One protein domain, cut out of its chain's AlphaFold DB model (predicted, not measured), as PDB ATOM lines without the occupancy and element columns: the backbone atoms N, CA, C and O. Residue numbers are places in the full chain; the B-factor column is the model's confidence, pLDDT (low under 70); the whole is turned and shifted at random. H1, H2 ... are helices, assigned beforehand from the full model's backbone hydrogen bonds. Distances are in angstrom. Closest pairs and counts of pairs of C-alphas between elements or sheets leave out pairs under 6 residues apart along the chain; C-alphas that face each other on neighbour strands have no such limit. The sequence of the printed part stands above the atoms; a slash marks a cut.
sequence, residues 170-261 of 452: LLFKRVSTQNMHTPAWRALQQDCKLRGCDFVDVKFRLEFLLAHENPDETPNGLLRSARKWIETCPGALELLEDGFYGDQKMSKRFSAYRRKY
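Overview. This is residues 170 to 261 of the 452 residues of an uncharacterized protein of Magnaporthe oryzae (strain Y34) (UniProt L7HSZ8). Helix H3 runs through the middle; H4 crosses it steeply on one side, with H2 beside H4, while H6 lies loosely along the opposite side. Short H1 packs on H3, and H5 lies near H4 and H6. The printed part has 92 residues, with six named helices, H1 to H6 in order, which hold 64 of them, and no named strand; its class is all helix, and it is compact and rounded, with a radius of gyration of the C-alphas of 12.5 A and spans of 32 by 29 by 24 A.

Along the chain. H1, residues 170 to 174, begins at C-alpha (127.223, 133.457, 213.484). H2 is 183 to 194, 17.2 A; H3 199 to 213, 19.8 A; H4 219 to 230, 16.7 A; H5 235 to 241; H6 248 to 260, 18.3 A, ending at C-alpha (132.960, 128.793, 193.397).

Arrangement. H1 touches H3, closest C-alphas Leu 171 and Glu 207, 5.5 A. H2 and H4 touch at a shallow tilt of 15 degrees, the same way, closest C-alphas Cys 192 and Ile 230, 6.1 A. H3 and H4 touch at a steep 63 degrees, closest C-alphas Val 202 and Ala 226, 6.3 A. H6 is close to H3 but not clearly touching, closest C-alphas Phe 204 and Phe 254, 7.3 A. Every O i to N i+4 pair is within hydrogen-bond range in H1, H3, H4 and H6, 6 of 8 in H2, and 1 of 3 in H5, where 3 of 4 O i to N i+3 pairs are.

Size, cuts and confidence. The C-alphas farthest apart, Pro 183 and Gln 248, are 33.9 A apart. The printed part has no cut and no long link. Mean pLDDT of the printed part is 74.2, with residues 177 to 197 among those under 70.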
ATOM      1  N   LEU A 170     126.857 132.980 212.147       86.44
ATOM      2  CA  LEU A 170     127.223 133.457 213.484       86.44
ATOM      3  C   LEU A 170     127.884 134.832 213.406       86.44
ATOM      4  O   LEU A 170     127.526 135.746 214.154       86.44
ATOM      5  N   LEU A 171     128.789 135.012 212.446       83.19
ATOM      6  CA  LEU A 171     129.485 136.269 212.244       83.19
ATOM      7  C   LEU A 171     128.523 137.401 211.886       83.19
ATOM      8  O   LEU A 171     128.632 138.468 212.482       83.19
ATOM      9  N   PHE A 172     127.560 137.196 210.981       82.81
ATOM     10  CA  PHE A 172     126.605 138.256 210.626       82.81
ATOM     11  C   PHE A 172     125.500 138.479 211.658       82.81
ATOM     12  O   PHE A 172     124.938 139.574 211.706       82.81
ATOM     13  N   LYS A 173     125.241 137.507 212.542       83.50
ATOM     14  CA  LYS A 173     124.427 137.732 213.744       83.50
ATOM     15  C   LYS A 173     125.141 138.651 214.742       83.50
ATOM     16  O   LYS A 173     124.480 139.414 215.444       83.50
ATOM     17  N   ARG A 174     126.478 138.595 214.808       83.19
ATOM     18  CA  ARG A 174     127.292 139.368 215.764       83.19
ATOM     19  C   ARG A 174     127.768 140.714 215.222       83.19
ATOM     20  O   ARG A 174     127.743 141.715 215.932       83.19
ATOM     21  N   VAL A 175     128.184 140.749 213.963       79.44
ATOM     22  CA  VAL A 175     128.666 141.929 213.245       79.44
ATOM     23  C   VAL A 175     127.870 142.035 211.954       79.44
ATOM     24  O   VAL A 175     128.132 141.315 210.992       79.44
ATOM     25  N   SER A 176     126.896 142.946 211.923       76.06
ATOM     26  CA  SER A 176     126.089 143.166 210.723       76.06
ATOM     27  C   SER A 176     126.968 143.541 209.524       76.06
ATOM     28  O   SER A 176     128.060 144.105 209.664       76.06
ATOM     29  N   THR A 177     126.475 143.280 208.314       68.50
ATOM     30  CA  THR A 177     127.152 143.679 207.069       68.50
ATOM     31  C   THR A 177     127.439 145.183 207.031       68.50
ATOM     32  O   THR A 177     128.516 145.589 206.602       68.50
ATOM     33  N   GLN A 178     126.540 146.009 207.578       65.81
ATOM     34  CA  GLN A 178     126.738 147.454 207.739       65.81
ATOM     35  C   GLN A 178     127.903 147.784 208.689       65.81
ATOM     36  O   GLN A 178     128.729 148.640 208.373       65.81
ATOM     37  N   ASN A 179     128.039 147.059 209.803       67.12
ATOM     38  CA  ASN A 179     129.135 147.260 210.755       67.12
ATOM     39  C   ASN A 179     130.498 146.840 210.184       67.12
ATOM     40  O   ASN A 179     131.515 147.457 210.503       67.12
ATOM     41  N   MET A 180     130.540 145.864 209.273       65.19
ATOM     42  CA  MET A 180     131.772 145.511 208.551       65.19
ATOM     43  C   MET A 180     132.250 146.593 207.569       65.19
ATOM     44  O   MET A 180     133.400 146.560 207.132       65.19
ATOM     45  N   HIS A 181     131.411 147.583 207.246       65.00
ATOM     46  CA  HIS A 181     131.797 148.763 206.469       65.00
ATOM     47  C   HIS A 181     132.261 149.941 207.337       65.00
ATOM     48  O   HIS A 181     132.553 151.021 206.813       65.00
ATOM     49  N   THR A 182     132.384 149.771 208.653       59.78
ATOM     50  CA  THR A 182     133.015 150.784 209.507       59.78
ATOM     51  C   THR A 182     134.514 150.915 209.189       59.78
ATOM     52  O   THR A 182     135.124 149.988 208.640       59.78
ATOM     53  N   PRO A 183     135.147 152.063 209.499       53.75
ATOM     54  CA  PRO A 183     136.547 152.314 209.147       53.75
ATOM     55  C   PRO A 183     137.521 151.244 209.657       53.75
ATOM     56  O   PRO A 183     138.465 150.880 208.959       53.75
ATOM     57  N   ALA A 184     137.268 150.695 210.845       53.81
ATOM     58  CA  ALA A 184     138.156 149.735 211.486       53.81
ATOM     59  C   ALA A 184     138.184 148.364 210.783       53.81
ATOM     60  O   ALA A 184     139.254 147.760 210.669       53.81
ATOM     61  N   TRP A 185     137.033 147.908 210.275       66.44
ATOM     62  CA  TRP A 185     136.896 146.681 209.483       66.44
ATOM     63  C   TRP A 185     137.341 146.880 208.027       66.44
ATOM     64  O   TRP A 185     137.950 145.986 207.442       66.44
ATOM     65  N   ARG A 186     137.146 148.082 207.460       65.06
ATOM     66  CA  ARG A 186     137.698 148.449 206.143       65.06
ATOM     67  C   ARG A 186     139.226 148.472 206.124       65.06
ATOM     68  O   ARG A 186     139.814 147.980 205.164       65.06
ATOM     69  N   ALA A 187     139.860 149.007 207.167       56.00
ATOM     70  CA  ALA A 187     141.317 148.984 207.305       56.00
ATOM     71  C   ALA A 187     141.840 147.538 207.341       56.00
ATOM     72  O   ALA A 187     142.719 147.173 206.566       56.00
ATOM     73  N   LEU A 188     141.193 146.679 208.134       62.31
ATOM     74  CA  LEU A 188     141.513 145.254 208.190       62.31
ATOM     75  C   LEU A 188     141.390 144.578 206.811       62.31
ATOM     76  O   LEU A 188     142.287 143.842 206.412       62.31
ATOM     77  N   GLN A 189     140.323 144.851 206.052       67.88
ATOM     78  CA  GLN A 189     140.128 144.300 204.703       67.88
ATOM     79  C   GLN A 189     141.256 144.688 203.727       67.88
ATOM     80  O   GLN A 189     141.599 143.903 202.837       67.88
ATOM     81  N   GLN A 190     141.826 145.887 203.874       59.31
ATOM     82  CA  GLN A 190     142.979 146.337 203.091       59.31
ATOM     83  C   GLN A 190     144.266 145.637 203.547       59.31
ATOM     84  O   GLN A 190     145.024 145.155 202.703       59.31
ATOM     85  N   ASP A 191     144.460 145.497 204.860       56.81
ATOM     86  CA  ASP A 191     145.638 144.861 205.459       56.81
ATOM     87  C   ASP A 191     145.745 143.366 205.133       56.81
ATOM     88  O   ASP A 191     146.848 142.873 204.899       56.81
ATOM     89  N   CYS A 192     144.618 142.649 205.039       60.91
ATOM     90  CA  CYS A 192     144.595 141.221 204.684       60.91
ATOM     91  C   CYS A 192     145.378 140.961 203.390       60.91
ATOM     92  O   CYS A 192     146.290 140.132 203.354       60.91
ATOM     93  N   LYS A 193     145.089 141.757 202.349       61.50
ATOM     94  CA  LYS A 193     145.702 141.615 201.021       61.50
ATOM     95  C   LYS A 193     147.213 141.838 201.048       61.50
ATOM     96  O   LYS A 193     147.930 141.220 200.266       61.50
ATOM     97  N   LEU A 194     147.696 142.701 201.944       50.31
ATOM     98  CA  LEU A 194     149.125 142.972 202.129       50.31
ATOM     99  C   LEU A 194     149.852 141.814 202.828       50.31
ATOM    100  O   LEU A 194     151.060 141.662 202.665       50.31
ATOM    101  N   ARG A 195     149.122 140.998 203.598       54.97
ATOM    102  CA  ARG A 195     149.640 139.856 204.367       54.97
ATOM    103  C   ARG A 195     149.530 138.515 203.630       54.97
ATOM    104  O   ARG A 195     149.970 137.499 204.153       54.97
ATOM    105  N   GLY A 196     148.987 138.510 202.410       57.78
ATOM    106  CA  GLY A 196     148.898 137.316 201.562       57.78
ATOM    107  C   GLY A 196     147.656 136.449 201.788       57.78
ATOM    108  O   GLY A 196     147.566 135.381 201.193       57.78
ATOM    109  N   CYS A 197     146.696 136.910 202.591       66.81
ATOM    110  CA  CYS A 197     145.368 136.310 202.741       66.81
ATOM    111  C   CYS A 197     144.287 137.283 202.243       66.81
ATOM    112  O   CYS A 197     144.567 138.451 201.961       66.81
ATOM    113  N   ASP A 198     143.044 136.839 202.081       74.62
ATOM    114  CA  ASP A 198     141.942 137.749 201.769       74.62
ATOM    115  C   ASP A 198     140.977 137.903 202.952       74.62
ATOM    116  O   ASP A 198     141.023 137.195 203.956       74.62
ATOM    117  N   PHE A 199     140.089 138.889 202.851       80.44
ATOM    118  CA  PHE A 199     139.132 139.161 203.921       80.44
ATOM    119  C   PHE A 199     138.065 138.063 204.059       80.44
ATOM    120  O   PHE A 199     137.392 137.987 205.081       80.44
ATOM    121  N   VAL A 200     137.906 137.202 203.052       83.44
ATOM    122  CA  VAL A 200     137.022 136.035 203.117       83.44
ATOM    123  C   VAL A 200     137.648 134.970 204.023       83.44
ATOM    124  O   VAL A 200     136.933 134.422 204.859       83.44
ATOM    125  N   ASP A 201     138.965 134.744 203.951       83.88
ATOM    126  CA  ASP A 201     139.694 133.839 204.857       83.88
ATOM    127  C   ASP A 201     139.492 134.258 206.325       83.88
ATOM    128  O   ASP A 201     139.154 133.443 207.185       83.88
ATOM    129  N   VAL A 202     139.585 135.565 206.595       84.38
ATOM    130  CA  VAL A 202     139.336 136.135 207.928       84.38
ATOM    131  C   VAL A 202     137.905 135.887 208.397       84.38
ATOM    132  O   VAL A 202     137.696 135.525 209.553       84.38
ATOM    133  N   LYS A 203     136.905 136.048 207.524       86.69
ATOM    134  CA  LYS A 203     135.503 135.782 207.882       86.69
ATOM    135  C   LYS A 203     135.283 134.322 208.261       86.69
ATOM    136  O   LYS A 203     134.613 134.059 209.253       86.69
ATOM    137  N   PHE A 204     135.887 133.385 207.531       85.38
ATOM    138  CA  PHE A 204     135.834 131.972 207.899       85.38
ATOM    139  C   PHE A 204     136.532 131.686 209.233       85.38
ATOM    140  O   PHE A 204     135.988 130.950 210.053       85.38
ATOM    141  N   ARG A 205     137.679 132.318 209.511       88.75
ATOM    142  CA  ARG A 205     138.338 132.183 210.818       88.75
ATOM    143  C   ARG A 205     137.488 132.717 211.975       88.75
ATOM    144  O   ARG A 205     137.495 132.132 213.057       88.75
ATOM    145  N   LEU A 206     136.801 133.839 211.777       88.50
ATOM    146  CA  LEU A 206     135.934 134.428 212.801       88.50
ATOM    147  C   LEU A 206     134.655 133.617 213.010       88.50
ATOM    148  O   LEU A 206     134.190 133.501 214.138       88.50
ATOM    149  N   GLU A 207     134.116 133.025 211.948       88.25
ATOM    150  CA  GLU A 207     133.011 132.073 212.055       88.25
ATOM    151  C   GLU A 207     133.432 130.838 212.864       88.25
ATOM    152  O   GLU A 207     132.693 130.415 213.747       88.25
ATOM    153  N   PHE A 208     134.644 130.314 212.637       88.06
ATOM    154  CA  PHE A 208     135.221 129.242 213.458       88.06
ATOM    155  C   PHE A 208     135.358 129.655 214.929       88.06
ATOM    156  O   PHE A 208     134.980 128.898 215.820       88.06
ATOM    157  N   LEU A 209     135.844 130.877 215.182       88.19
ATOM    158  CA  LEU A 209     135.980 131.420 216.536       88.19
ATOM    159  C   LEU A 209     134.636 131.408 217.268       88.19
ATOM    160  O   LEU A 209     134.555 130.920 218.389       88.19
ATOM    161  N   LEU A 210     133.582 131.908 216.623       88.50
ATOM    162  CA  LEU A 210     132.239 131.976 217.202       88.50
ATOM    163  C   LEU A 210     131.573 130.604 217.346       88.50
ATOM    164  O   LEU A 210     130.721 130.429 218.210       88.50
ATOM    165  N   ALA A 211     131.926 129.637 216.503       86.44
ATOM    166  CA  ALA A 211     131.373 128.292 216.590       86.44
ATOM    167  C   ALA A 211     132.013 127.467 217.718       86.44
ATOM    168  O   ALA A 211     131.302 126.726 218.392       86.44
ATOM    169  N   HIS A 212     133.330 127.596 217.922       81.62
ATOM    170  CA  HIS A 212     134.103 126.608 218.690       81.62
ATOM    171  C   HIS A 212     134.955 127.174 219.824       81.62
ATOM    172  O   HIS A 212     135.213 126.467 220.793       81.62
ATOM    173  N   GLU A 213     135.419 128.420 219.724       85.56
ATOM    174  CA  GLU A 213     136.392 128.972 220.680       85.56
ATOM    175  C   GLU A 213     135.743 129.933 221.675       85.56
ATOM    176  O   GLU A 213     135.974 129.842 222.879       85.56
ATOM    177  N   ASN A 214     134.950 130.879 221.175       87.25
ATOM    178  CA  ASN A 214     134.301 131.899 221.986       87.25
ATOM    179  C   ASN A 214     132.968 132.351 221.354       87.25
ATOM    180  O   ASN A 214     132.938 133.339 220.613       87.25
ATOM    181  N   PRO A 215     131.853 131.654 221.649       87.00
ATOM    182  CA  PRO A 215     130.542 131.953 221.066       87.00
ATOM    183  C   PRO A 215     129.980 133.330 221.426       87.00
ATOM    184  O   PRO A 215     129.246 133.934 220.640       87.00
ATOM    185  N   ASP A 216     130.362 133.856 222.590       83.19
ATOM    186  CA  ASP A 216     129.871 135.132 223.111       83.19
ATOM    187  C   ASP A 216     130.784 136.318 222.763       83.19
ATOM    188  O   ASP A 216     130.542 137.442 223.219       83.19
ATOM    189  N   GLU A 217     131.798 136.112 221.914       84.19
ATOM    190  CA  GLU A 217     132.782 137.134 221.552       84.19
ATOM    191  C   GLU A 217     132.114 138.433 221.080       84.19
ATOM    192  O   GLU A 217     131.152 138.444 220.304       84.19
ATOM    193  N   THR A 218     132.615 139.562 221.572       84.12
ATOM    194  CA  THR A 218     132.044 140.876 221.246       84.12
ATOM    195  C   THR A 218     132.465 141.324 219.840       84.12
ATOM    196  O   THR A 218     133.520 140.909 219.358       84.12
ATOM    197  N   PRO A 219     131.729 142.233 219.175       77.12
ATOM    198  CA  PRO A 219     132.142 142.783 217.877       77.12
ATOM    199  C   PRO A 219     133.579 143.338 217.856       77.12
ATOM    200  O   PRO A 219     134.324 143.113 216.902       77.12
ATOM    201  N   ASN A 220     133.996 144.012 218.931       70.69
ATOM    202  CA  ASN A 220     135.355 144.546 219.068       70.69
ATOM    203  C   ASN A 220     136.387 143.452 219.370       70.69
ATOM    204  O   ASN A 220     137.521 143.522 218.889       70.69
ATOM    205  N   GLY A 221     135.995 142.427 220.129       76.31
ATOM    206  CA  GLY A 221     136.799 141.227 220.341       76.31
ATOM    207  C   GLY A 221     137.073 140.492 219.032       76.31
ATOM    208  O   GLY A 221     138.228 140.214 218.720       76.31
ATOM    209  N   LEU A 222     136.051 140.321 218.187       80.19
ATOM    210  CA  LEU A 222     136.186 139.737 216.850       80.19
ATOM    211  C   LEU A 222     137.132 140.545 215.961       80.19
ATOM    212  O   LEU A 222     137.999 139.967 215.312       80.19
ATOM    213  N   LEU A 223     137.024 141.876 215.960       75.31
ATOM    214  CA  LEU A 223     137.941 142.734 215.206       75.31
ATOM    215  C   LEU A 223     139.394 142.583 215.690       75.31
ATOM    216  O   LEU A 223     140.322 142.535 214.878       75.31
ATOM    217  N   ARG A 224     139.610 142.505 217.007       75.31
ATOM    218  CA  ARG A 224     140.942 142.313 217.599       75.31
ATOM    219  C   ARG A 224     141.513 140.939 217.251       75.31
ATOM    220  O   ARG A 224     142.672 140.855 216.848       75.31
ATOM    221  N   SER A 225     140.701 139.892 217.352       78.31
ATOM    222  CA  SER A 225     141.069 138.526 216.976       78.31
ATOM    223  C   SER A 225     141.396 138.427 215.487       78.31
ATOM    224  O   SER A 225     142.407 137.835 215.123       78.31
ATOM    225  N   ALA A 226     140.628 139.106 214.632       80.00
ATOM    226  CA  ALA A 226     140.900 139.194 213.205       80.00
ATOM    227  C   ALA A 226     142.251 139.857 212.907       80.00
ATOM    228  O   ALA A 226     143.038 139.325 212.130       80.00
ATOM    229  N   ARG A 227     142.550 140.992 213.557       73.81
ATOM    230  CA  ARG A 227     143.840 141.693 213.415       73.81
ATOM    231  C   ARG A 227     145.014 140.819 213.838       73.81
ATOM    232  O   ARG A 227     145.988 140.714 213.106       73.81
ATOM    233  N   LYS A 228     144.894 140.154 214.988       77.06
ATOM    234  CA  LYS A 228     145.925 139.245 215.494       77.06
ATOM    235  C   LYS A 228     146.140 138.050 214.561       77.06
ATOM    236  O   LYS A 228     147.267 137.612 214.377       77.06
ATOM    237  N   TRP A 229     145.070 137.535 213.960       78.94
ATOM    238  CA  TRP A 229     145.146 136.391 213.059       78.94
ATOM    239  C   TRP A 229     145.755 136.740 211.692       78.94
ATOM    240  O   TRP A 229     146.559 135.977 211.169       78.94
ATOM    241  N   ILE A 230     145.467 137.916 211.120       73.81
ATOM    242  CA  ILE A 230     146.078 138.298 209.830       73.81
ATOM    243  C   ILE A 230     147.589 138.545 209.925       73.81
ATOM    244  O   ILE A 230     148.290 138.472 208.916       73.81
ATOM    245  N   GLU A 231     148.111 138.838 211.119       68.12
ATOM    246  CA  GLU A 231     149.551 138.986 211.351       68.12
ATOM    247  C   GLU A 231     150.311 137.669 211.159       68.12
ATOM    248  O   GLU A 231     151.506 137.707 210.863       68.12
ATOM    249  N   THR A 232     149.623 136.527 211.270       69.56
ATOM    250  CA  THR A 232     150.189 135.188 211.066       69.56
ATOM    251  C   THR A 232     149.935 134.634 209.655       69.56
ATOM    252  O   THR A 232     150.354 133.517 209.352       69.56
ATOM    253  N   CYS A 233     149.303 135.403 208.757       66.31
ATOM    254  CA  CYS A 233     149.239 135.073 207.327       66.31
ATOM    255  C   CYS A 233     150.635 135.193 206.661       66.31
ATOM    256  O   CYS A 233     151.414 136.079 207.029       66.31
ATOM    257  N   PRO A 234     150.964 134.350 205.657       60.91
ATOM    258  CA  PRO A 234     150.114 133.329 205.037       60.91
ATOM    259  C   PRO A 234     150.105 131.971 205.757       60.91
ATOM    260  O   PRO A 234     149.248 131.164 205.439       60.91
ATOM    261  N   GLY A 235     150.983 131.713 206.735       61.34
ATOM    262  CA  GLY A 235     151.042 130.408 207.425       61.34
ATOM    263  C   GLY A 235     149.740 130.027 208.143       61.34
ATOM    264  O   GLY A 235     149.393 128.861 208.250       61.34
ATOM    265  N   ALA A 236     148.943 131.014 208.554       66.88
ATOM    266  CA  ALA A 236     147.604 130.781 209.091       66.88
ATOM    267  C   ALA A 236     146.600 130.190 208.081       66.88
ATOM    268  O   ALA A 236     145.546 129.716 208.500       66.88
ATOM    269  N   LEU A 237     146.892 130.242 206.776       71.88
ATOM    270  CA  LEU A 237     146.047 129.659 205.730       71.88
ATOM    271  C   LEU A 237     146.161 128.138 205.688       71.88
ATOM    272  O   LEU A 237     145.149 127.493 205.446       71.88
ATOM    273  N   GLU A 238     147.331 127.581 206.009       69.12
ATOM    274  CA  GLU A 238     147.536 126.128 206.120       69.12
ATOM    275  C   GLU A 238     146.556 125.537 207.146       69.12
ATOM    276  O   GLU A 238     145.940 124.514 206.903       69.12
ATOM    277  N   LEU A 239     146.257 126.268 208.225       68.56
ATOM    278  CA  LEU A 239     145.280 125.855 209.245       68.56
ATOM    279  C   LEU A 239     143.826 125.824 208.737       68.56
ATOM    280  O   LEU A 239     142.993 125.096 209.278       68.56
ATOM    281  N   LEU A 240     143.501 126.638 207.729       70.75
ATOM    282  CA  LEU A 240     142.182 126.631 207.087       70.75
ATOM    283  C   LEU A 240     142.117 125.584 205.965       70.75
ATOM    284  O   LEU A 240     141.048 125.053 205.676       70.75
ATOM    285  N   GLU A 241     143.246 125.295 205.326       69.12
ATOM    286  CA  GLU A 241     143.355 124.370 204.195       69.12
ATOM    287  C   GLU A 241     143.507 122.911 204.660       69.12
ATOM    288  O   GLU A 241     142.874 122.028 204.082       69.12
ATOM    289  N   ASP A 242     144.174 122.673 205.792       69.62
ATOM    290  CA  ASP A 242     144.352 121.366 206.443       69.62
ATOM    291  C   ASP A 242     143.144 120.979 207.319       69.62
ATOM    292  O   ASP A 242     143.254 120.473 208.437       69.62
ATOM    293  N   GLY A 243     141.939 121.232 206.808       62.84
ATOM    294  CA  GLY A 243     140.713 120.676 207.373       62.84
ATOM    295  C   GLY A 243     140.119 121.408 208.580       62.84
ATOM    296  O   GLY A 243     139.357 120.782 209.313       62.84
ATOM    297  N   PHE A 244     140.399 122.704 208.782       73.38
ATOM    298  CA  PHE A 244     139.757 123.538 209.820       73.38
ATOM    299  C   PHE A 244     139.791 122.899 211.222       73.38
ATOM    300  O   PHE A 244     138.756 122.720 211.864       73.38
ATOM    301  N   TYR A 245     140.976 122.507 211.700       68.25
ATOM    302  CA  TYR A 245     141.137 121.838 213.004       68.25
ATOM    303  C   TYR A 245     140.261 120.575 213.178       68.25
ATOM    304  O   TYR A 245     139.882 120.230 214.294       68.25
ATOM    305  N   GLY A 246     139.923 119.888 212.082       68.19
ATOM    306  CA  GLY A 246     139.101 118.675 212.090       68.19
ATOM    307  C   GLY A 246     137.593 118.907 211.931       68.19
ATOM    308  O   GLY A 246     136.840 117.934 211.880       68.19
ATOM    309  N   ASP A 247     137.123 120.154 211.795       78.50
ATOM    310  CA  ASP A 247     135.715 120.435 211.493       78.50
ATOM    311  C   ASP A 247     135.406 120.145 210.014       78.50
ATOM    312  O   ASP A 247     135.540 120.996 209.127       78.50
ATOM    313  N   GLN A 248     134.931 118.926 209.745       77.62
ATOM    314  CA  GLN A 248     134.551 118.492 208.398       77.62
ATOM    315  C   GLN A 248     133.438 119.348 207.780       77.62
ATOM    316  O   GLN A 248     133.408 119.516 206.559       77.62
ATOM    317  N   LYS A 249     132.515 119.897 208.580       81.44
ATOM    318  CA  LYS A 249     131.394 120.699 208.072       81.44
ATOM    319  C   LYS A 249     131.885 122.074 207.630       81.44
ATOM    320  O   LYS A 249     131.511 122.539 206.549       81.44
ATOM    321  N   MET A 250     132.746 122.710 208.423       81.12
ATOM    322  CA  MET A 250     133.343 124.000 208.079       81.12
ATOM    323  C   MET A 250     134.378 123.870 206.956       81.12
ATOM    324  O   MET A 250     134.360 124.684 206.035       81.12
ATOM    325  N   SER A 251     135.181 122.803 206.952       78.56
ATOM    326  CA  SER A 251     136.116 122.479 205.867       78.56
ATOM    327  C   SER A 251     135.405 122.256 204.524       78.56
ATOM    328  O   SER A 251     135.769 122.870 203.515       78.56
ATOM    329  N   LYS A 252     134.318 121.464 204.497       81.94
ATOM    330  CA  LYS A 252     133.490 121.280 203.290       81.94
ATOM    331  C   LYS A 252     132.888 122.604 202.811       81.94
ATOM    332  O   LYS A 252     132.958 122.904 201.620       81.94
ATOM    333  N   ARG A 253     132.357 123.428 203.725       83.06
ATOM    334  CA  ARG A 253     131.817 124.765 203.407       83.06
ATOM    335  C   ARG A 253     132.874 125.706 202.832       83.06
ATOM    336  O   ARG A 253     132.612 126.372 201.833       83.06
ATOM    337  N   PHE A 254     134.054 125.760 203.445       83.06
ATOM    338  CA  PHE A 254     135.174 126.566 202.968       83.06
ATOM    339  C   PHE A 254     135.622 126.119 201.574       83.06
ATOM    340  O   PHE A 254     135.718 126.942 200.664       83.06
ATOM    341  N   SER A 255     135.804 124.812 201.379       78.12
ATOM    342  CA  SER A 255     136.220 124.225 200.102       78.12
ATOM    343  C   SER A 255     135.195 124.472 198.991       78.12
ATOM    344  O   SER A 255     135.565 124.879 197.891       78.12
ATOM    345  N   ALA A 256     133.899 124.305 199.278       78.56
ATOM    346  CA  ALA A 256     132.818 124.601 198.337       78.56
ATOM    347  C   ALA A 256     132.776 126.095 197.967       78.56
ATOM    348  O   ALA A 256     132.694 126.439 196.785       78.56
ATOM    349  N   TYR A 257     132.915 126.989 198.955       80.50
ATOM    350  CA  TYR A 257     132.992 128.429 198.710       80.50
ATOM    351  C   TYR A 257     134.192 128.784 197.833       80.50
ATOM    352  O   TYR A 257     134.044 129.535 196.874       80.50
ATOM    353  N   ARG A 258     135.377 128.236 198.124       75.12
ATOM    354  CA  ARG A 258     136.610 128.513 197.374       75.12
ATOM    355  C   ARG A 258     136.631 127.898 195.982       75.12
ATOM    356  O   ARG A 258     137.253 128.472 195.097       75.12
ATOM    357  N   ARG A 259     135.910 126.799 195.756       71.88
ATOM    358  CA  ARG A 259     135.694 126.241 194.415       71.88
ATOM    359  C   ARG A 259     134.868 127.190 193.537       71.88
ATOM    360  O   ARG A 259     135.196 127.367 192.369       71.88
ATOM    361  N   LYS A 260     133.834 127.830 194.101       73.81
ATOM    362  CA  LYS A 260     132.960 128.793 193.397       73.81
ATOM    363  C   LYS A 260     133.571 130.195 193.288       73.81
ATOM    364  O   LYS A 260     133.440 130.859 192.265       73.81
ATOM    365  N   TYR A 261     134.249 130.633 194.342       71.31
ATOM    366  CA  TYR A 261     134.924 131.920 194.458       71.31
ATOM    367  C   TYR A 261     136.400 131.671 194.773       71.31
ATOM    368  O   TYR A 261     136.834 131.860 195.924       71.31
TER     369      TYR A 261